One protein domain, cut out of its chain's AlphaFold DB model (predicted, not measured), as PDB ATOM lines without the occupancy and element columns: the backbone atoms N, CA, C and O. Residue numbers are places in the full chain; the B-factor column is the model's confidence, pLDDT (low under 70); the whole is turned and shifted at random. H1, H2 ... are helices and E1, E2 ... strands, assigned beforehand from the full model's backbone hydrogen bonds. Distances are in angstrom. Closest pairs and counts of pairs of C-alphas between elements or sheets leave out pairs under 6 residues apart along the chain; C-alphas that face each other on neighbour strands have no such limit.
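AT A GLANCE: This is residues 10 to 137 of the 377 residues of the protein "Alpha-L-iduronidase" of Zeugodacus cucurbitae (UniProt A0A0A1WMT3). Two long helices, H1 and H3, run the same way and spread apart from where the first residues of H1, 19 to 23, meet residues 71 to 79 of H3, and the short parallel strands E1 and E2 lie side by side, with E2 near residues 75 to 84 of H3; beyond the end of H3 that holds its first residues, the hairpin of E3 and E4 makes a long arm, whose turn, residues 121 to 126, sticks out. The short helix H4 packs on the first part of H3, and H2 lies near it. The 128 printed residues have four named helices and four named strands, in the order H1 E1 H2 H3 E2 E3 E4 H4, of mixed class, with one two-stranded parallel sheet and one two-stranded antiparallel sheet. The whole is loose, with a radius of gyration of the C-alphas of 17.4 A, and spans 62 by 23 by 21 A.

HOW THE PARTS SIT: Residues 10 to 11 form a short parallel pairing with residues 46 to 47 of E1, residues 45 to 47. H1, residues 19 to 36, touches H3, residues 66 to 85, with residues 19 to 23 alone, which meet residues 71 to 79; the closest C-alphas are those of Ala 19 and Ile 75, 5.0 A apart. They run the same way at a shallow tilt of 34 degrees, only just short of steep. E1 is the parallel neighbour of E2, residues 92 to 95, at 17 degrees, with N 93 and O 45 within hydrogen-bond range at 2.9 A. E1, H2, residues 61 to 64, H3 and E2 form a strand-helix-strand unit, two parallel neighbour strands with helices between, and its crossover is right-handed. H2 and H3 are close but not clearly touching; their closest C-alphas, of Phe 62 and Tyr 68, are 5.6 A apart. The closest C-alphas of H3 and E2 are those of Lys 83 and Leu 92, 6.3 A apart. E3, residues 115 to 120, and E4, residues 127 to 132, form an antiparallel hairpin at 157 degrees; N 116 and O 131 are 2.8 A apart and N 120 and O 127 are 2.9 A apart, both within hydrogen-bond range. H4, residues 134 to 137, touches residues 66 to 72 of H3, with the closest C-alphas, of Ala 69 and Val 135, 4.0 A apart. H3 is apart from both E3 and E4. In H3 every O i to N i+4 pair is within hydrogen-bond range, in H1 13 of 14 are, and H2 and H4 are too short for such a pair.

IN THESE COORDINATES: H1 begins at C-alpha 19, (-40.944, -27.349, 79.908), and is 26.8 A long from first to last C-alpha. H3 is 28.2 A long and ends at C-alpha 85, (-31.880, -32.084, 65.943). E3 is 15.2 A long and E4 16.8 A. H4 ends at C-alpha 137, (-29.264, -17.217, 90.059).

THE WHOLE: The two C-alphas farthest apart are those of Ala 38 and Gln 124, at 62.0 A. Residues 35 to 40 and 121 to 126 stand free; the body without them spans 51 by 21 by 21 A. The links E1 to H2, 13 residues, and E2 to E3, 19 residues, are long. The printed part has no cut, its mean pLDDT is 96.9, and no printed residue is under 70.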
ATOM      1  N   THR A  10     -40.731 -13.437  65.272       96.88
ATOM      2  CA  THR A  10     -40.981 -13.596  66.708       96.88
ATOM      3  C   THR A  10     -42.367 -14.186  66.952       96.88
ATOM      4  O   THR A  10     -43.301 -13.987  66.168       96.88
ATOM      5  N   TYR A  11     -42.508 -14.983  68.006       97.31
ATOM      6  CA  TYR A  11     -43.774 -15.606  68.370       97.31
ATOM      7  C   TYR A  11     -43.840 -15.900  69.861       97.31
ATOM      8  O   TYR A  11     -42.831 -16.144  70.506       97.31
ATOM      9  N   HIS A  12     -45.059 -16.002  70.392       97.94
ATOM     10  CA  HIS A  12     -45.272 -16.349  71.797       97.94
ATOM     11  C   HIS A  12     -45.858 -17.745  71.930       97.94
ATOM     12  O   HIS A  12     -46.983 -18.038  71.487       97.94
ATOM     13  N   ARG A  13     -45.093 -18.632  72.567       97.62
ATOM     14  CA  ARG A  13     -45.576 -19.946  72.990       97.62
ATOM     15  C   ARG A  13     -45.114 -20.238  74.406       97.62
ATOM     16  O   ARG A  13     -43.924 -20.338  74.668       97.62
ATOM     17  N   LYS A  14     -46.101 -20.406  75.283       96.75
ATOM     18  CA  LYS A  14     -45.955 -20.765  76.694       96.75
ATOM     19  C   LYS A  14     -46.440 -22.204  76.905       96.75
ATOM     20  O   LYS A  14     -47.169 -22.736  76.063       96.75
ATOM     21  N   GLY A  15     -46.042 -22.818  78.012       94.12
ATOM     22  CA  GLY A  15     -46.489 -24.152  78.419       94.12
ATOM     23  C   GLY A  15     -47.793 -24.126  79.222       94.12
ATOM     24  O   GLY A  15     -48.455 -23.090  79.339       94.12
ATOM     25  N   GLN A  16     -48.143 -25.278  79.796       93.06
ATOM     26  CA  GLN A  16     -49.193 -25.461  80.805       93.06
ATOM     27  C   GLN A  16     -48.598 -25.950  82.141       93.06
ATOM     28  O   GLN A  16     -49.290 -26.529  82.975       93.06
ATOM     29  N   GLY A  17     -47.307 -25.679  82.367       91.38
ATOM     30  CA  GLY A  17     -46.566 -26.035  83.578       91.38
ATOM     31  C   GLY A  17     -45.335 -26.904  83.325       91.38
ATOM     32  O   GLY A  17     -44.426 -26.915  84.164       91.38
ATOM     33  N   LEU A  18     -45.255 -27.590  82.180       93.81
ATOM     34  CA  LEU A  18     -44.096 -28.401  81.795       93.81
ATOM     35  C   LEU A  18     -43.204 -27.673  80.786       93.81
ATOM     36  O   LEU A  18     -43.673 -26.900  79.948       93.81
ATOM     37  N   ALA A  19     -41.898 -27.935  80.848       95.50
ATOM     38  CA  ALA A  19     -40.944 -27.349  79.908       95.50
ATOM     39  C   ALA A  19     -41.117 -27.902  78.482       95.50
ATOM     40  O   ALA A  19     -41.008 -27.154  77.508       95.50
ATOM     41  N   SER A  20     -41.441 -29.195  78.353       96.50
ATOM     42  CA  SER A  20     -41.694 -29.860  77.066       96.50
ATOM     43  C   SER A  20     -42.847 -29.231  76.285       96.50
ATOM     44  O   SER A  20     -42.749 -29.066  75.069       96.50
ATOM     45  N   GLU A  21     -43.903 -28.799  76.972       97.25
ATOM     46  CA  GLU A  21     -45.081 -28.188  76.350       97.25
ATOM     47  C   GLU A  21     -44.739 -26.882  75.623       97.25
ATOM     48  O   GLU A  21     -45.293 -26.607  74.556       97.25
ATOM     49  N   VAL A  22     -43.785 -26.100  76.149       98.06
ATOM     50  CA  VAL A  22     -43.276 -24.882  75.494       98.06
ATOM     51  C   VAL A  22     -42.668 -25.234  74.134       98.06
ATOM     52  O   VAL A  22     -43.006 -24.625  73.113       98.06
ATOM     53  N   LEU A  23     -41.800 -26.252  74.100       98.00
ATOM     54  CA  LEU A  23     -41.138 -26.702  72.877       98.00
ATOM     55  C   LEU A  23     -42.145 -27.304  71.886       98.00
ATOM     56  O   LEU A  23     -42.117 -26.986  70.697       98.00
ATOM     57  N   GLU A  24     -43.055 -28.158  72.352       97.88
ATOM     58  CA  GLU A  24     -44.049 -28.821  71.505       97.88
ATOM     59  C   GLU A  24     -45.007 -27.826  70.848       97.88
ATOM     60  O   GLU A  24     -45.270 -27.917  69.641       97.88
ATOM     61  N   ALA A  25     -45.490 -26.845  71.614       97.69
ATOM     62  CA  ALA A  25     -46.357 -25.790  71.108       97.69
ATOM     63  C   ALA A  25     -45.629 -24.905  70.080       97.69
ATOM     64  O   ALA A  25     -46.213 -24.553  69.047       97.69
ATOM     65  N   SER A  26     -44.347 -24.611  70.322       98.00
ATOM     66  CA  SER A  26     -43.465 -23.907  69.379       98.00
ATOM     67  C   SER A  26     -43.284 -24.707  68.090       98.00
ATOM     68  O   SER A  26     -43.546 -24.205  66.998       98.00
ATOM     69  N   ARG A  27     -42.966 -26.001  68.196       97.88
ATOM     70  CA  ARG A  27     -42.779 -26.888  67.042       97.88
ATOM     71  C   ARG A  27     -44.045 -26.996  66.200       97.88
ATOM     72  O   ARG A  27     -43.976 -26.931  64.975       97.88
ATOM     73  N   LYS A  28     -45.213 -27.152  66.836       97.81
ATOM     74  CA  LYS A  28     -46.510 -27.224  66.145       97.81
ATOM     75  C   LYS A  28     -46.799 -25.941  65.363       97.81
ATOM     76  O   LYS A  28     -47.279 -26.019  64.232       97.81
ATOM     77  N   LEU A  29     -46.496 -24.778  65.946       97.69
ATOM     78  CA  LEU A  29     -46.632 -23.489  65.273       97.69
ATOM     79  C   LEU A  29     -45.682 -23.386  64.073       97.69
ATOM     80  O   LEU A  29     -46.148 -23.143  62.961       97.69
ATOM     81  N   LEU A  30     -44.386 -23.628  64.277       97.00
ATOM     82  CA  LEU A  30     -43.369 -23.503  63.230       97.00
ATOM     83  C   LEU A  30     -43.620 -24.468  62.065       97.00
ATOM     84  O   LEU A  30     -43.565 -24.053  60.910       97.00
ATOM     85  N   LYS A  31     -44.022 -25.719  62.339       96.50
ATOM     86  CA  LYS A  31     -44.451 -26.670  61.297       96.50
ATOM     87  C   LYS A  31     -45.572 -26.110  60.425       96.50
ATOM     88  O   LYS A  31     -45.511 -26.225  59.204       96.50
ATOM     89  N   LYS A  32     -46.593 -25.509  61.045       97.06
ATOM     90  CA  LYS A  32     -47.726 -24.920  60.320       97.06
ATOM     91  C   LYS A  32     -47.280 -23.728  59.472       97.06
ATOM     92  O   LYS A  32     -47.685 -23.622  58.320       97.06
ATOM     93  N   ILE A  33     -46.438 -22.858  60.028       95.44
ATOM     94  CA  ILE A  33     -45.917 -21.682  59.322       95.44
ATOM     95  C   ILE A  33     -45.093 -22.114  58.109       95.44
ATOM     96  O   ILE A  33     -45.395 -21.690  57.000       95.44
ATOM     97  N   TYR A  34     -44.116 -23.003  58.282       94.94
ATOM     98  CA  TYR A  34     -43.245 -23.435  57.186       94.94
ATOM     99  C   TYR A  34     -43.958 -24.292  56.140       94.94
ATOM    100  O   TYR A  34     -43.548 -24.292  54.982       94.94
ATOM    101  N   GLY A  35     -45.022 -25.004  56.527       95.19
ATOM    102  CA  GLY A  35     -45.892 -25.709  55.586       95.19
ATOM    103  C   GLY A  35     -46.680 -24.759  54.680       95.19
ATOM    104  O   GLY A  35     -46.830 -25.038  53.496       95.19
ATOM    105  N   ASN A  36     -47.134 -23.622  55.215       96.25
ATOM    106  CA  ASN A  36     -47.908 -22.628  54.464       96.25
ATOM    107  C   ASN A  36     -47.027 -21.614  53.717       96.25
ATOM    108  O   ASN A  36     -47.433 -21.089  52.684       96.25
ATOM    109  N   TYR A  37     -45.833 -21.332  54.239       92.94
ATOM    110  CA  TYR A  37     -44.932 -20.285  53.761       92.94
ATOM    111  C   TYR A  37     -43.497 -20.824  53.676       92.94
ATOM    112  O   TYR A  37     -42.647 -20.579  54.532       92.94
ATOM    113  N   ALA A  38     -43.213 -21.600  52.630       89.44
ATOM    114  CA  ALA A  38     -41.908 -22.244  52.469       89.44
ATOM    115  C   ALA A  38     -40.750 -21.240  52.287       89.44
ATOM    116  O   ALA A  38     -39.615 -21.544  52.644       89.44
ATOM    117  N   ASN A  39     -41.031 -20.042  51.772       89.06
ATOM    118  CA  ASN A  39     -40.051 -18.985  51.508       89.06
ATOM    119  C   ASN A  39     -39.473 -18.329  52.774       89.06
ATOM    120  O   ASN A  39     -38.450 -17.658  52.677       89.06
ATOM    121  N   ILE A  40     -40.092 -18.522  53.944       89.94
ATOM    122  CA  ILE A  40     -39.638 -17.931  55.214       89.94
ATOM    123  C   ILE A  40     -39.012 -18.949  56.175       89.94
ATOM    124  O   ILE A  40     -38.677 -18.605  57.303       89.94
ATOM    125  N   ASN A  41     -38.815 -20.200  55.748       89.12
ATOM    126  CA  ASN A  41     -38.272 -21.261  56.607       89.12
ATOM    127  C   ASN A  41     -36.771 -21.117  56.937       89.12
ATOM    128  O   ASN A  41     -36.238 -21.920  57.704       89.12
ATOM    129  N   MET A  42     -36.108 -20.121  56.342       91.50
ATOM    130  CA  MET A  42     -34.720 -19.743  56.622       91.50
ATOM    131  C   MET A  42     -34.603 -18.466  57.456       91.50
ATOM    132  O   MET A  42     -33.485 -18.070  57.779       91.50
ATOM    133  N   LEU A  43     -35.721 -17.804  57.779       93.75
ATOM    134  CA  LEU A  43     -35.671 -16.634  58.646       93.75
ATOM    135  C   LEU A  43     -35.279 -17.060  60.067       93.75
ATOM    136  O   LEU A  43     -35.763 -18.093  60.541       93.75
ATOM    137  N   PRO A  44     -34.441 -16.269  60.757       96.25
ATOM    138  CA  PRO A  44     -34.290 -16.363  62.197       96.25
ATOM    139  C   PRO A  44     -35.651 -16.368  62.890       96.25
ATOM    140  O   PRO A  44     -36.564 -15.629  62.503       96.25
ATOM    141  N   VAL A  45     -35.790 -17.215  63.905       97.06
ATOM    142  CA  VAL A  45     -37.005 -17.288  64.719       97.06
ATOM    143  C   VAL A  45     -36.680 -17.147  66.192       97.06
ATOM    144  O   VAL A  45     -35.666 -17.672  66.653       97.06
ATOM    145  N   SER A  46     -37.582 -16.513  66.936       97.75
ATOM    146  CA  SER A  46     -37.431 -16.347  68.380       97.75
ATOM    147  C   SER A  46     -38.750 -16.538  69.108       97.75
ATOM    148  O   SER A  46     -39.783 -16.039  68.666       97.75
ATOM    149  N   ASN A  47     -38.704 -17.240  70.241       98.38
ATOM    150  CA  ASN A  47     -39.815 -17.255  71.189       98.38
ATOM    151  C   ASN A  47     -39.537 -16.225  72.284       98.38
ATOM    152  O   ASN A  47     -38.840 -16.521  73.253       98.38
ATOM    153  N   ASP A  48     -40.027 -15.005  72.106       97.44
ATOM    154  CA  ASP A  48     -39.764 -13.870  72.995       97.44
ATOM    155  C   ASP A  48     -40.601 -13.891  74.291       97.44
ATOM    156  O   ASP A  48     -40.379 -13.070  75.176       97.44
ATOM    157  N   GLU A  49     -41.480 -14.889  74.455       97.94
ATOM    158  CA  GLU A  49     -42.231 -15.152  75.689       97.94
ATOM    159  C   GLU A  49     -42.357 -16.669  75.976       97.94
ATOM    160  O   GLU A  49     -43.452 -17.231  76.092       97.94
ATOM    161  N   ALA A  50     -41.217 -17.354  76.089       97.94
ATOM    162  CA  ALA A  50     -41.073 -18.799  76.283       97.94
ATOM    163  C   ALA A  50     -41.297 -19.246  77.742       97.94
ATOM    164  O   ALA A  50     -40.448 -19.891  78.361       97.94
ATOM    165  N   ASP A  51     -42.428 -18.878  78.338       97.94
ATOM    166  CA  ASP A  51     -42.670 -19.119  79.763       97.94
ATOM    167  C   ASP A  51     -43.341 -20.468  80.064       97.94
ATOM    168  O   ASP A  51     -44.149 -20.948  79.268       97.94
ATOM    169  N   PRO A  52     -43.132 -21.046  81.265       96.12
ATOM    170  CA  PRO A  52     -43.786 -22.301  81.640       96.12
ATOM    171  C   PRO A  52     -45.319 -22.236  81.688       96.12
ATOM    172  O   PRO A  52     -45.971 -23.229  81.388       96.12
ATOM    173  N   ILE A  53     -45.887 -21.097  82.105       96.75
ATOM    174  CA  ILE A  53     -47.336 -20.867  82.268       96.75
ATOM    175  C   ILE A  53     -47.640 -19.405  81.914       96.75
ATOM    176  O   ILE A  53     -46.821 -18.521  82.183       96.75
ATOM    177  N   ALA A  54     -48.804 -19.144  81.314       96.31
ATOM    178  CA  ALA A  54     -49.315 -17.800  81.043       96.31
ATOM    179  C   ALA A  54     -49.851 -17.090  82.305       96.31
ATOM    180  O   ALA A  54     -50.295 -17.734  83.248       96.31
ATOM    181  N   GLY A  55     -49.864 -15.753  82.285       96.44
ATOM    182  CA  GLY A  55     -50.361 -14.933  83.397       96.44
ATOM    183  C   GLY A  55     -49.325 -14.759  84.509       96.44
ATOM    184  O   GLY A  55     -49.343 -15.469  85.507       96.44
ATOM    185  N   TRP A  56     -48.425 -13.786  84.346       97.88
ATOM    186  CA  TRP A  56     -47.293 -13.569  85.257       97.88
ATOM    187  C   TRP A  56     -47.702 -13.239  86.705       97.88
ATOM    188  O   TRP A  56     -46.974 -13.560  87.645       97.88
ATOM    189  N   SER A  57     -48.853 -12.582  86.880       97.88
ATOM    190  CA  SER A  57     -49.349 -12.096  88.171       97.88
ATOM    191  C   SER A  57     -50.140 -13.144  88.954       97.88
ATOM    192  O   SER A  57     -50.384 -12.944  90.145       97.88
ATOM    193  N   THR A  58     -50.529 -14.249  88.312       97.88
ATOM    194  CA  THR A  58     -51.224 -15.358  88.966       97.88
ATOM    195  C   THR A  58     -50.241 -16.089  89.881       97.88
ATOM    196  O   THR A  58     -49.218 -16.576  89.389       97.88
ATOM    197  N   PRO A  59     -50.514 -16.185  91.194       97.88
ATOM    198  CA  PRO A  59     -49.591 -16.816  92.122       97.88
ATOM    199  C   PRO A  59     -49.466 -18.316  91.844       97.88
ATOM    200  O   PRO A  59     -50.463 -19.011  91.649       97.88
ATOM    201  N   GLN A  60     -48.233 -18.812  91.844       97.62
ATOM    202  CA  GLN A  60     -47.892 -20.225  91.766       97.62
ATOM    203  C   GLN A  60     -46.768 -20.517  92.752       97.62
ATOM    204  O   GLN A  60     -45.721 -19.866  92.721       97.62
ATOM    205  N   ASP A  61     -46.943 -21.544  93.582       95.12
ATOM    206  CA  ASP A  61     -45.962 -21.878  94.617       95.12
ATOM    207  C   ASP A  61     -44.588 -22.197  94.025       95.12
ATOM    208  O   ASP A  61     -43.569 -21.881  94.615       95.12
ATOM    209  N   PHE A  62     -44.518 -22.798  92.836       95.81
ATOM    210  CA  PHE A  62     -43.225 -23.159  92.252       95.81
ATOM    211  C   PHE A  62     -42.397 -21.952  91.787       95.81
ATOM    212  O   PHE A  62     -41.193 -22.114  91.607       95.81
ATOM    213  N   TYR A  63     -42.993 -20.760  91.616       97.94
ATOM    214  CA  TYR A  63     -42.262 -19.551  91.214       97.94
ATOM    215  C   TYR A  63     -41.298 -19.033  92.274       97.94
ATOM    216  O   TYR A  63     -40.399 -18.261  91.936       97.94
ATOM    217  N   GLU A  64     -41.464 -19.434  93.528       96.94
ATOM    218  CA  GLU A  64     -40.699 -18.893  94.648       96.94
ATOM    219  C   GLU A  64     -39.313 -19.521  94.837       96.94
ATOM    220  O   GLU A  64     -38.462 -18.909  95.483       96.94
ATOM    221  N   ASP A  65     -39.096 -20.727  94.301       96.88
ATOM    222  CA  ASP A  65     -37.971 -21.591  94.658       96.88
ATOM    223  C   ASP A  65     -37.245 -22.206  93.440       96.88
ATOM    224  O   ASP A  65     -37.523 -21.874  92.278       96.88
ATOM    225  N   VAL A  66     -36.285 -23.107  93.698       98.25
ATOM    226  CA  VAL A  66     -35.497 -23.805  92.661       98.25
ATOM    227  C   VAL A  66     -36.358 -24.535  91.615       98.25
ATOM    228  O   VAL A  66     -35.884 -24.757  90.502       98.25
ATOM    229  N   ARG A  67     -37.634 -24.865  91.878       97.69
ATOM    230  CA  ARG A  67     -38.512 -25.502  90.874       97.69
ATOM    231  C   ARG A  67     -38.699 -24.628  89.640       97.69
ATOM    232  O   ARG A  67     -38.619 -25.136  88.522       97.69
ATOM    233  N   TYR A  68     -38.925 -23.325  89.813       98.25
ATOM    234  CA  TYR A  68     -39.038 -22.412  88.675       98.25
ATOM    235  C   TYR A  68     -37.699 -22.207  87.980       98.25
ATOM    236  O   TYR A  68     -37.641 -22.259  86.755       98.25
ATOM    237  N   ALA A  69     -36.621 -22.074  88.753       98.50
ATOM    238  CA  ALA A  69     -35.269 -21.977  88.217       98.50
ATOM    239  C   ALA A  69     -34.930 -23.171  87.303       98.50
ATOM    240  O   ALA A  69     -34.513 -22.980  86.161       98.50
ATOM    241  N   ALA A  70     -35.196 -24.396  87.767       98.25
ATOM    242  CA  ALA A  70     -34.960 -25.621  87.007       98.25
ATOM    243  C   ALA A  70     -35.834 -25.673  85.750       98.25
ATOM    244  O   ALA A  70     -35.354 -26.048  84.685       98.25
ATOM    245  N   LYS A  71     -37.089 -25.208  85.840       97.94
ATOM    246  CA  LYS A  71     -38.003 -25.128  84.695       97.94
ATOM    247  C   LYS A  71     -37.449 -24.282  83.550       97.94
ATOM    248  O   LYS A  71     -37.549 -24.707  82.403       97.94
ATOM    249  N   LEU A  72     -36.848 -23.124  83.837       98.38
ATOM    250  CA  LEU A  72     -36.206 -22.312  82.794       98.38
ATOM    251  C   LEU A  72     -35.023 -23.047  82.165       98.38
ATOM    252  O   LEU A  72     -34.905 -23.073  80.943       98.38
ATOM    253  N   VAL A  73     -34.181 -23.688  82.981       98.62
ATOM    254  CA  VAL A  73     -33.039 -24.459  82.467       98.62
ATOM    255  C   VAL A  73     -33.509 -25.622  81.587       98.62
ATOM    256  O   VAL A  73     -32.942 -25.825  80.518       98.62
ATOM    257  N   TYR A  74     -34.589 -26.325  81.953       98.38
ATOM    258  CA  TYR A  74     -35.197 -27.347  81.092       98.38
ATOM    259  C   TYR A  74     -35.655 -26.771  79.753       98.38
ATOM    260  O   TYR A  74     -35.373 -27.362  78.714       98.38
ATOM    261  N   ILE A  75     -36.325 -25.613  79.752       98.50
ATOM    262  CA  ILE A  75     -36.760 -24.961  78.511       98.50
ATOM    263  C   ILE A  75     -35.543 -24.637  77.636       98.50
ATOM    264  O   ILE A  75     -35.568 -24.948  76.445       98.50
ATOM    265  N   VAL A  76     -34.467 -24.088  78.208       98.50
ATOM    266  CA  VAL A  76     -33.214 -23.815  77.483       98.50
ATOM    267  C   VAL A  76     -32.614 -25.096  76.901       98.50
ATOM    268  O   VAL A  76     -32.297 -25.131  75.714       98.50
ATOM    269  N   PHE A  77     -32.501 -26.165  77.695       98.31
ATOM    270  CA  PHE A  77     -31.919 -27.441  77.260       98.31
ATOM    271  C   PHE A  77     -32.718 -28.073  76.123       98.31
ATOM    272  O   PHE A  77     -32.148 -28.485  75.115       98.31
ATOM    273  N   LEU A  78     -34.045 -28.086  76.251       98.12
ATOM    274  CA  LEU A  78     -34.948 -28.616  75.234       98.12
ATOM    275  C   LEU A  78     -34.864 -27.825  73.922       98.12
ATOM    276  O   LEU A  78     -34.839 -28.428  72.852       98.12
ATOM    277  N   HIS A  79     -34.779 -26.492  73.982       98.38
ATOM    278  CA  HIS A  79     -34.619 -25.660  72.786       98.38
ATOM    279  C   HIS A  79     -33.231 -25.800  72.156       98.38
ATOM    280  O   HIS A  79     -33.124 -25.810  70.930       98.38
ATOM    281  N   TRP A  80     -32.178 -25.956  72.964       98.00
ATOM    282  CA  TRP A  80     -30.828 -26.222  72.470       98.00
ATOM    283  C   TRP A  80     -30.756 -27.560  71.732       98.00
ATOM    284  O   TRP A  80     -30.380 -27.596  70.560       98.00
ATOM    285  N   HIS A  81     -31.220 -28.636  72.372       97.88
ATOM    286  CA  HIS A  81     -31.334 -29.948  71.740       97.88
ATOM    287  C   HIS A  81     -32.156 -29.870  70.448       97.88
ATOM    288  O   HIS A  81     -31.772 -30.405  69.405       97.88
ATOM    289  N   ALA A  82     -33.272 -29.140  70.483       98.12
ATOM    290  CA  ALA A  82     -34.137 -28.999  69.330       98.12
ATOM    291  C   ALA A  82     -33.498 -28.238  68.167       98.12
ATOM    292  O   ALA A  82     -33.691 -28.621  67.015       98.12
ATOM    293  N   LYS A  83     -32.718 -27.193  68.455       97.50
ATOM    294  CA  LYS A  83     -31.965 -26.432  67.451       97.50
ATOM    295  C   LYS A  83     -30.990 -27.321  66.677       97.50
ATOM    296  O   LYS A  83     -30.808 -27.113  65.478       97.50
ATOM    297  N   LEU A  84     -30.383 -28.299  67.349       97.25
ATOM    298  CA  LEU A  84     -29.436 -29.235  66.744       97.25
ATOM    299  C   LEU A  84     -30.132 -30.351  65.949       97.25
ATOM    300  O   LEU A  84     -29.630 -30.755  64.901       97.25
ATOM    301  N   ASN A  85     -31.290 -30.826  66.419       97.50
ATOM    302  CA  ASN A  85     -31.880 -32.084  65.943       97.50
ATOM    303  C   ASN A  85     -33.178 -31.941  65.130       97.50
ATOM    304  O   ASN A  85     -33.551 -32.864  64.405       97.50
ATOM    305  N   PHE A  86     -33.880 -30.806  65.203       96.94
ATOM    306  CA  PHE A  86     -35.148 -30.601  64.495       96.94
ATOM    307  C   PHE A  86     -35.053 -29.460  63.483       96.94
ATOM    308  O   PHE A  86     -34.679 -28.330  63.800       96.94
ATOM    309  N   ARG A  87     -35.475 -29.743  62.243       94.75
ATOM    310  CA  ARG A  87     -35.430 -28.792  61.121       94.75
ATOM    311  C   ARG A  87     -36.144 -27.480  61.438       94.75
ATOM    312  O   ARG A  87     -35.704 -26.430  60.982       94.75
ATOM    313  N   GLU A  88     -37.227 -27.534  62.206       95.56
ATOM    314  CA  GLU A  88     -38.047 -26.370  62.529       95.56
ATOM    315  C   GLU A  88     -37.306 -25.326  63.371       95.56
ATOM    316  O   GLU A  88     -37.597 -24.135  63.265       95.56
ATOM    317  N   PHE A  89     -36.336 -25.762  64.174       97.31
ATOM    318  CA  PHE A  89     -35.583 -24.912  65.093       97.31
ATOM    319  C   PHE A  89     -34.165 -24.607  64.601       97.31
ATOM    320  O   PHE A  89     -33.407 -23.949  65.308       97.31
ATOM    321  N   LYS A  90     -33.798 -25.028  63.382       96.00
ATOM    322  CA  LYS A  90     -32.459 -24.802  62.808       96.00
ATOM    323  C   LYS A  90     -32.024 -23.331  62.918       96.00
ATOM    324  O   LYS A  90     -30.900 -23.036  63.328       96.00
ATOM    325  N   TYR A  91     -32.947 -22.418  62.615       96.25
ATOM    326  CA  TYR A  91     -32.749 -20.966  62.653       96.25
ATOM    327  C   TYR A  91     -33.279 -20.308  63.939       96.25
ATOM    328  O   TYR A  91     -33.485 -19.101  63.963       96.25
ATOM    329  N   LEU A  92     -33.491 -21.073  65.019       97.50
ATOM    330  CA  LEU A  92     -33.801 -20.501  66.331       97.50
ATOM    331  C   LEU A  92     -32.639 -19.610  66.781       97.50
ATOM    332  O   LEU A  92     -31.514 -20.097  66.918       97.50
ATOM    333  N   GLU A  93     -32.906 -18.329  66.989       96.06
ATOM    334  CA  GLU A  93     -31.914 -17.335  67.400       96.06
ATOM    335  C   GLU A  93     -31.941 -17.130  68.911       96.06
ATOM    336  O   GLU A  93     -30.900 -17.187  69.565       96.06
ATOM    337  N   SER A  94     -33.133 -16.948  69.477       96.75
ATOM    338  CA  SER A  94     -33.285 -16.691  70.904       96.75
ATOM    339  C   SER A  94     -34.587 -17.238  71.476       96.75
ATOM    340  O   SER A  94     -35.585 -17.456  70.785       96.75
ATOM    341  N   ILE A  95     -34.560 -17.448  72.787       97.94
ATOM    342  CA  ILE A  95     -35.751 -17.567  73.617       97.94
ATOM    343  C   ILE A  95     -35.644 -16.537  74.739       97.94
ATOM    344  O   ILE A  95     -34.541 -16.246  75.206       97.94
ATOM    345  N   SER A  96     -36.772 -15.985  75.164       98.31
ATOM    346  CA  SER A  96     -36.842 -15.037  76.275       98.31
ATOM    347  C   SER A  96     -37.896 -15.486  77.276       98.31
ATOM    348  O   SER A  96     -38.940 -16.014  76.901       98.31
ATOM    349  N   HIS A  97     -37.608 -15.284  78.557       98.25
ATOM    350  CA  HIS A  97     -38.558 -15.507  79.637       98.25
ATOM    351  C   HIS A  97     -39.045 -14.153  80.132       98.25
ATOM    352  O   HIS A  97     -38.254 -13.322  80.576       98.25
ATOM    353  N   ASP A  98     -40.351 -13.938  80.074       97.88
ATOM    354  CA  ASP A  98     -40.963 -12.658  80.395       97.88
ATOM    355  C   ASP A  98     -41.265 -12.597  81.899       97.88
ATOM    356  O   ASP A  98     -42.361 -12.908  82.378       97.88
ATOM    357  N   ASN A  99     -40.222 -12.326  82.684       98.25
ATOM    358  CA  ASN A  99     -40.254 -12.397  84.147       98.25
ATOM    359  C   ASN A  99     -39.565 -11.210  84.840       98.25
ATOM    360  O   ASN A  99     -39.292 -11.262  86.039       98.25
ATOM    361  N   ALA A 100     -39.336 -10.109  84.125       98.38
ATOM    362  CA  ALA A 100     -38.805  -8.869  84.697       98.38
ATOM    363  C   ALA A 100     -39.869  -8.027  85.437       98.38
ATOM    364  O   ALA A 100     -39.601  -6.897  85.845       98.38
ATOM    365  N   PHE A 101     -41.080  -8.560  85.623       98.62
ATOM    366  CA  PHE A 101     -42.141  -7.906  86.381       98.62
ATOM    367  C   PHE A 101     -41.757  -7.680  87.849       98.62
ATOM    368  O   PHE A 101     -40.953  -8.406  88.439       98.62
ATOM    369  N   ILE A 102     -42.403  -6.690  88.463       98.56
ATOM    370  CA  ILE A 102     -42.312  -6.406  89.896       98.56
ATOM    371  C   ILE A 102     -43.480  -7.097  90.596       98.56
ATOM    372  O   ILE A 102     -44.632  -6.908  90.200       98.56
ATOM    373  N   SER A 103     -43.198  -7.878  91.642       98.38
ATOM    374  CA  SER A 103     -44.248  -8.577  92.379       98.38
ATOM    375  C   SER A 103     -45.046  -7.651  93.304       98.38
ATOM    376  O   SER A 103     -44.608  -6.564  93.707       98.38
ATOM    377  N   TYR A 104     -46.254  -8.095  93.639       97.69
ATOM    378  CA  TYR A 104     -47.209  -7.391  94.478       97.69
ATOM    379  C   TYR A 104     -47.578  -8.222  95.708       97.69
ATOM    380  O   TYR A 104     -47.829  -9.418  95.609       97.69
ATOM    381  N   HIS A 105     -47.679  -7.558  96.860       96.75
ATOM    382  CA  HIS A 105     -48.263  -8.124  98.074       96.75
ATOM    383  C   HIS A 105     -49.685  -8.668  97.809       96.75
ATOM    384  O   HIS A 105     -50.446  -7.982  97.116       96.75
ATOM    385  N   PRO A 106     -50.075  -9.837  98.359       96.38
ATOM    386  CA  PRO A 106     -49.331 -10.715  99.282       96.38
ATOM    387  C   PRO A 106     -48.539 -11.844  98.594       96.38
ATOM    388  O   PRO A 106     -48.375 -12.927  99.155       96.38
ATOM    389  N   PHE A 107     -48.106 -11.632  97.351       97.88
ATOM    390  CA  PHE A 107     -47.498 -12.649  96.492       97.88
ATOM    391  C   PHE A 107     -46.060 -12.286  96.108       97.88
ATOM    392  O   PHE A 107     -45.659 -12.396  94.947       97.88
ATOM    393  N   GLU A 108     -45.268 -11.842  97.088       98.06
ATOM    394  CA  GLU A 108     -43.913 -11.322  96.884       98.06
ATOM    395  C   GLU A 108     -43.035 -12.315  96.114       98.06
ATOM    396  O   GLU A 108     -42.314 -11.920  95.197       98.06
ATOM    397  N   PHE A 109     -43.133 -13.603  96.441       98.38
ATOM    398  CA  PHE A 109     -42.341 -14.660  95.818       98.38
ATOM    399  C   PHE A 109     -43.092 -15.505  94.783       98.38
ATOM    400  O   PHE A 109     -42.459 -16.056  93.880       98.38
ATOM    401  N   THR A 110     -44.415 -15.616  94.892       98.31
ATOM    402  CA  THR A 110     -45.209 -16.574  94.112       98.31
ATOM    403  C   THR A 110     -45.682 -16.029  92.772       98.31
ATOM    404  O   THR A 110     -46.352 -16.747  92.048       98.31
ATOM    405  N   GLN A 111     -45.327 -14.802  92.387       98.62
ATOM    406  CA  GLN A 111     -45.532 -14.298  91.022       98.62
ATOM    407  C   GLN A 111     -44.328 -14.600  90.123       98.62
ATOM    408  O   GLN A 111     -43.211 -14.820  90.602       98.62
ATOM    409  N   ARG A 112     -44.537 -14.594  88.802       98.56
ATOM    410  CA  ARG A 112     -43.501 -14.888  87.802       98.56
ATOM    411  C   ARG A 112     -42.548 -13.704  87.616       98.56
ATOM    412  O   ARG A 112     -42.610 -12.971  86.634       98.56
ATOM    413  N   THR A 113     -41.670 -13.533  88.594       98.75
ATOM    414  CA  THR A 113     -40.687 -12.449  88.669       98.75
ATOM    415  C   THR A 113     -39.273 -12.986  88.887       98.75
ATOM    416  O   THR A 113     -39.098 -14.077  89.442       98.75
ATOM    417  N   LEU A 114     -38.259 -12.209  88.503       98.62
ATOM    418  CA  LEU A 114     -36.854 -12.445  88.856       98.62
ATOM    419  C   LEU A 114     -36.561 -12.122  90.324       98.62
ATOM    420  O   LEU A 114     -35.750 -12.789  90.968       98.62
ATOM    421  N   LEU A 115     -37.224 -11.090  90.847       98.56
ATOM    422  CA  LEU A 115     -37.021 -10.556  92.189       98.56
ATOM    423  C   LEU A 115     -38.345 -10.571  92.960       98.56
ATOM    424  O   LEU A 115     -39.404 -10.291  92.398       98.56
ATOM    425  N   ALA A 116     -38.280 -10.863  94.253       98.56
ATOM    426  CA  ALA A 116     -39.372 -10.640  95.184       98.56
ATOM    427  C   ALA A 116     -39.307  -9.209  95.725       98.56
ATOM    428  O   ALA A 116     -38.260  -8.774  96.207       98.56
ATOM    429  N   HIS A 117     -40.411  -8.474  95.623       98.50
ATOM    430  CA  HIS A 117     -40.488  -7.065  95.985       98.50
ATOM    431  C   HIS A 117     -41.262  -6.863  97.290       98.50
ATOM    432  O   HIS A 117     -42.453  -7.154  97.374       98.50
ATOM    433  N   PHE A 118     -40.590  -6.282  98.280       98.38
ATOM    434  CA  PHE A 118     -41.178  -5.870  99.548       98.38
ATOM    435  C   PHE A 118     -41.289  -4.346  99.596       98.38
ATOM    436  O   PHE A 118     -40.292  -3.631  99.470       98.38
ATOM    437  N   ARG A 119     -42.509  -3.848  99.810       97.25
ATOM    438  CA  ARG A 119     -42.783  -2.421 100.023       97.25
ATOM    439  C   ARG A 119     -42.743  -2.131 101.516       97.25
ATOM    440  O   ARG A 119     -43.684  -2.460 102.228       97.25
ATOM    441  N   MET A 120     -41.663  -1.525 101.995       97.25
ATOM    442  CA  MET A 120     -41.431  -1.267 103.418       97.25
ATOM    443  C   MET A 120     -42.188  -0.012 103.869       97.25
ATOM    444  O   MET A 120     -41.601   1.017 104.195       97.25
ATOM    445  N   ASN A 121     -43.519  -0.082 103.858       96.81
ATOM    446  CA  ASN A 121     -44.394   1.048 104.192       96.81
ATOM    447  C   ASN A 121     -44.352   1.428 105.683       96.81
ATOM    448  O   ASN A 121     -44.817   2.498 106.058       96.81
ATOM    449  N   ASN A 122     -43.807   0.555 106.533       95.50
ATOM    450  CA  ASN A 122     -43.658   0.779 107.968       95.50
ATOM    451  C   ASN A 122     -42.388   1.567 108.346       95.50
ATOM    452  O   ASN A 122     -42.155   1.790 109.532       95.50
ATOM    453  N   SER A 123     -41.553   1.958 107.380       94.19
ATOM    454  CA  SER A 123     -40.354   2.761 107.626       94.19
ATOM    455  C   SER A 123     -40.552   4.227 107.251       94.19
ATOM    456  O   SER A 123     -41.434   4.574 106.468       94.19
ATOM    457  N   GLN A 124     -39.672   5.089 107.763       92.38
ATOM    458  CA  GLN A 124     -39.583   6.490 107.362       92.38
ATOM    459  C   GLN A 124     -38.150   6.815 106.902       92.38
ATOM    460  O   GLN A 124     -37.232   6.749 107.721       92.38
ATOM    461  N   PRO A 125     -37.931   7.145 105.613       93.00
ATOM    462  CA  PRO A 125     -38.922   7.153 104.532       93.00
ATOM    463  C   PRO A 125     -39.390   5.735 104.161       93.00
ATOM    464  O   PRO A 125     -38.719   4.741 104.460       93.00
ATOM    465  N   VAL A 126     -40.535   5.643 103.482       96.56
ATOM    466  CA  VAL A 126     -40.956   4.410 102.802       96.56
ATOM    467  C   VAL A 126     -39.909   4.053 101.750       96.56
ATOM    468  O   VAL A 126     -39.417   4.929 101.038       96.56
ATOM    469  N   HIS A 127     -39.559   2.774 101.653       96.75
ATOM    470  CA  HIS A 127     -38.588   2.294 100.673       96.75
ATOM    471  C   HIS A 127     -38.971   0.916 100.124       96.75
ATOM    472  O   HIS A 127     -39.829   0.222 100.672       96.75
ATOM    473  N   SER A 128     -38.310   0.517  99.039       97.50
ATOM    474  CA  SER A 128     -38.453  -0.811  98.441       97.50
ATOM    475  C   SER A 128     -37.260  -1.690  98.785       97.50
ATOM    476  O   SER A 128     -36.123  -1.227  98.864       97.50
ATOM    477  N   GLN A 129     -37.526  -2.979  98.956       97.88
ATOM    478  CA  GLN A 129     -36.517  -4.017  99.108       97.88
ATOM    479  C   GLN A 129     -36.755  -5.076  98.038       97.88
ATOM    480  O   GLN A 129     -37.884  -5.526  97.846       97.88
ATOM    481  N   PHE A 130     -35.688  -5.481  97.357       98.00
ATOM    482  CA  PHE A 130     -35.733  -6.553  96.373       98.00
ATOM    483  C   PHE A 130     -34.898  -7.728  96.857       98.00
ATOM    484  O   PHE A 130     -33.774  -7.554  97.330       98.00
ATOM    485  N   ILE A 131     -35.458  -8.929  96.732       98.06
ATOM    486  CA  ILE A 131     -34.772 -10.174  97.042       98.06
ATOM    487  C   ILE A 131     -34.683 -11.010  95.765       98.06
ATOM    488  O   ILE A 131     -35.710 -11.349  95.186       98.06
ATOM    489  N   GLN A 132     -33.473 -11.339  95.308       98.00
ATOM    490  CA  GLN A 132     -33.279 -12.226  94.160       98.00
ATOM    491  C   GLN A 132     -33.935 -13.579  94.424       98.00
ATOM    492  O   GLN A 132     -33.773 -14.152  95.497       98.00
ATOM    493  N   LYS A 133     -34.697 -14.081  93.456       98.62
ATOM    494  CA  LYS A 133     -35.280 -15.423  93.516       98.62
ATOM    495  C   LYS A 133     -34.324 -16.423  92.858       98.62
ATOM    496  O   LYS A 133     -33.501 -16.007  92.040       98.62
ATOM    497  N   PRO A 134     -34.452 -17.737  93.107       98.62
ATOM    498  CA  PRO A 134     -33.494 -18.721  92.585       98.62
ATOM    499  C   PRO A 134     -33.399 -18.741  91.056       98.62
ATOM    500  O   PRO A 134     -32.357 -19.056  90.489       98.62
ATOM    501  N   VAL A 135     -34.472 -18.335  90.368       98.56
ATOM    502  CA  VAL A 135     -34.476 -18.154  88.911       98.56
ATOM    503  C   VAL A 135     -33.437 -17.134  88.430       98.56
ATOM    504  O   VAL A 135     -32.801 -17.364  87.407       98.56
ATOM    505  N   TYR A 136     -33.203 -16.050  89.178       98.44
ATOM    506  CA  TYR A 136     -32.176 -15.058  88.853       98.44
ATOM    507  C   TYR A 136     -30.787 -15.703  88.882       98.44
ATOM    508  O   TYR A 136     -29.998 -15.549  87.951       98.44
ATOM    509  N   ALA A 137     -30.519 -16.496  89.921       98.00
ATOM    510  CA  ALA A 137     -29.264 -17.217  90.059       98.00
ATOM    511  C   ALA A 137     -29.063 -18.267  88.954       98.00
ATOM    512  O   ALA A 137     -27.958 -18.379  88.430       98.00
TER     513      ALA A 137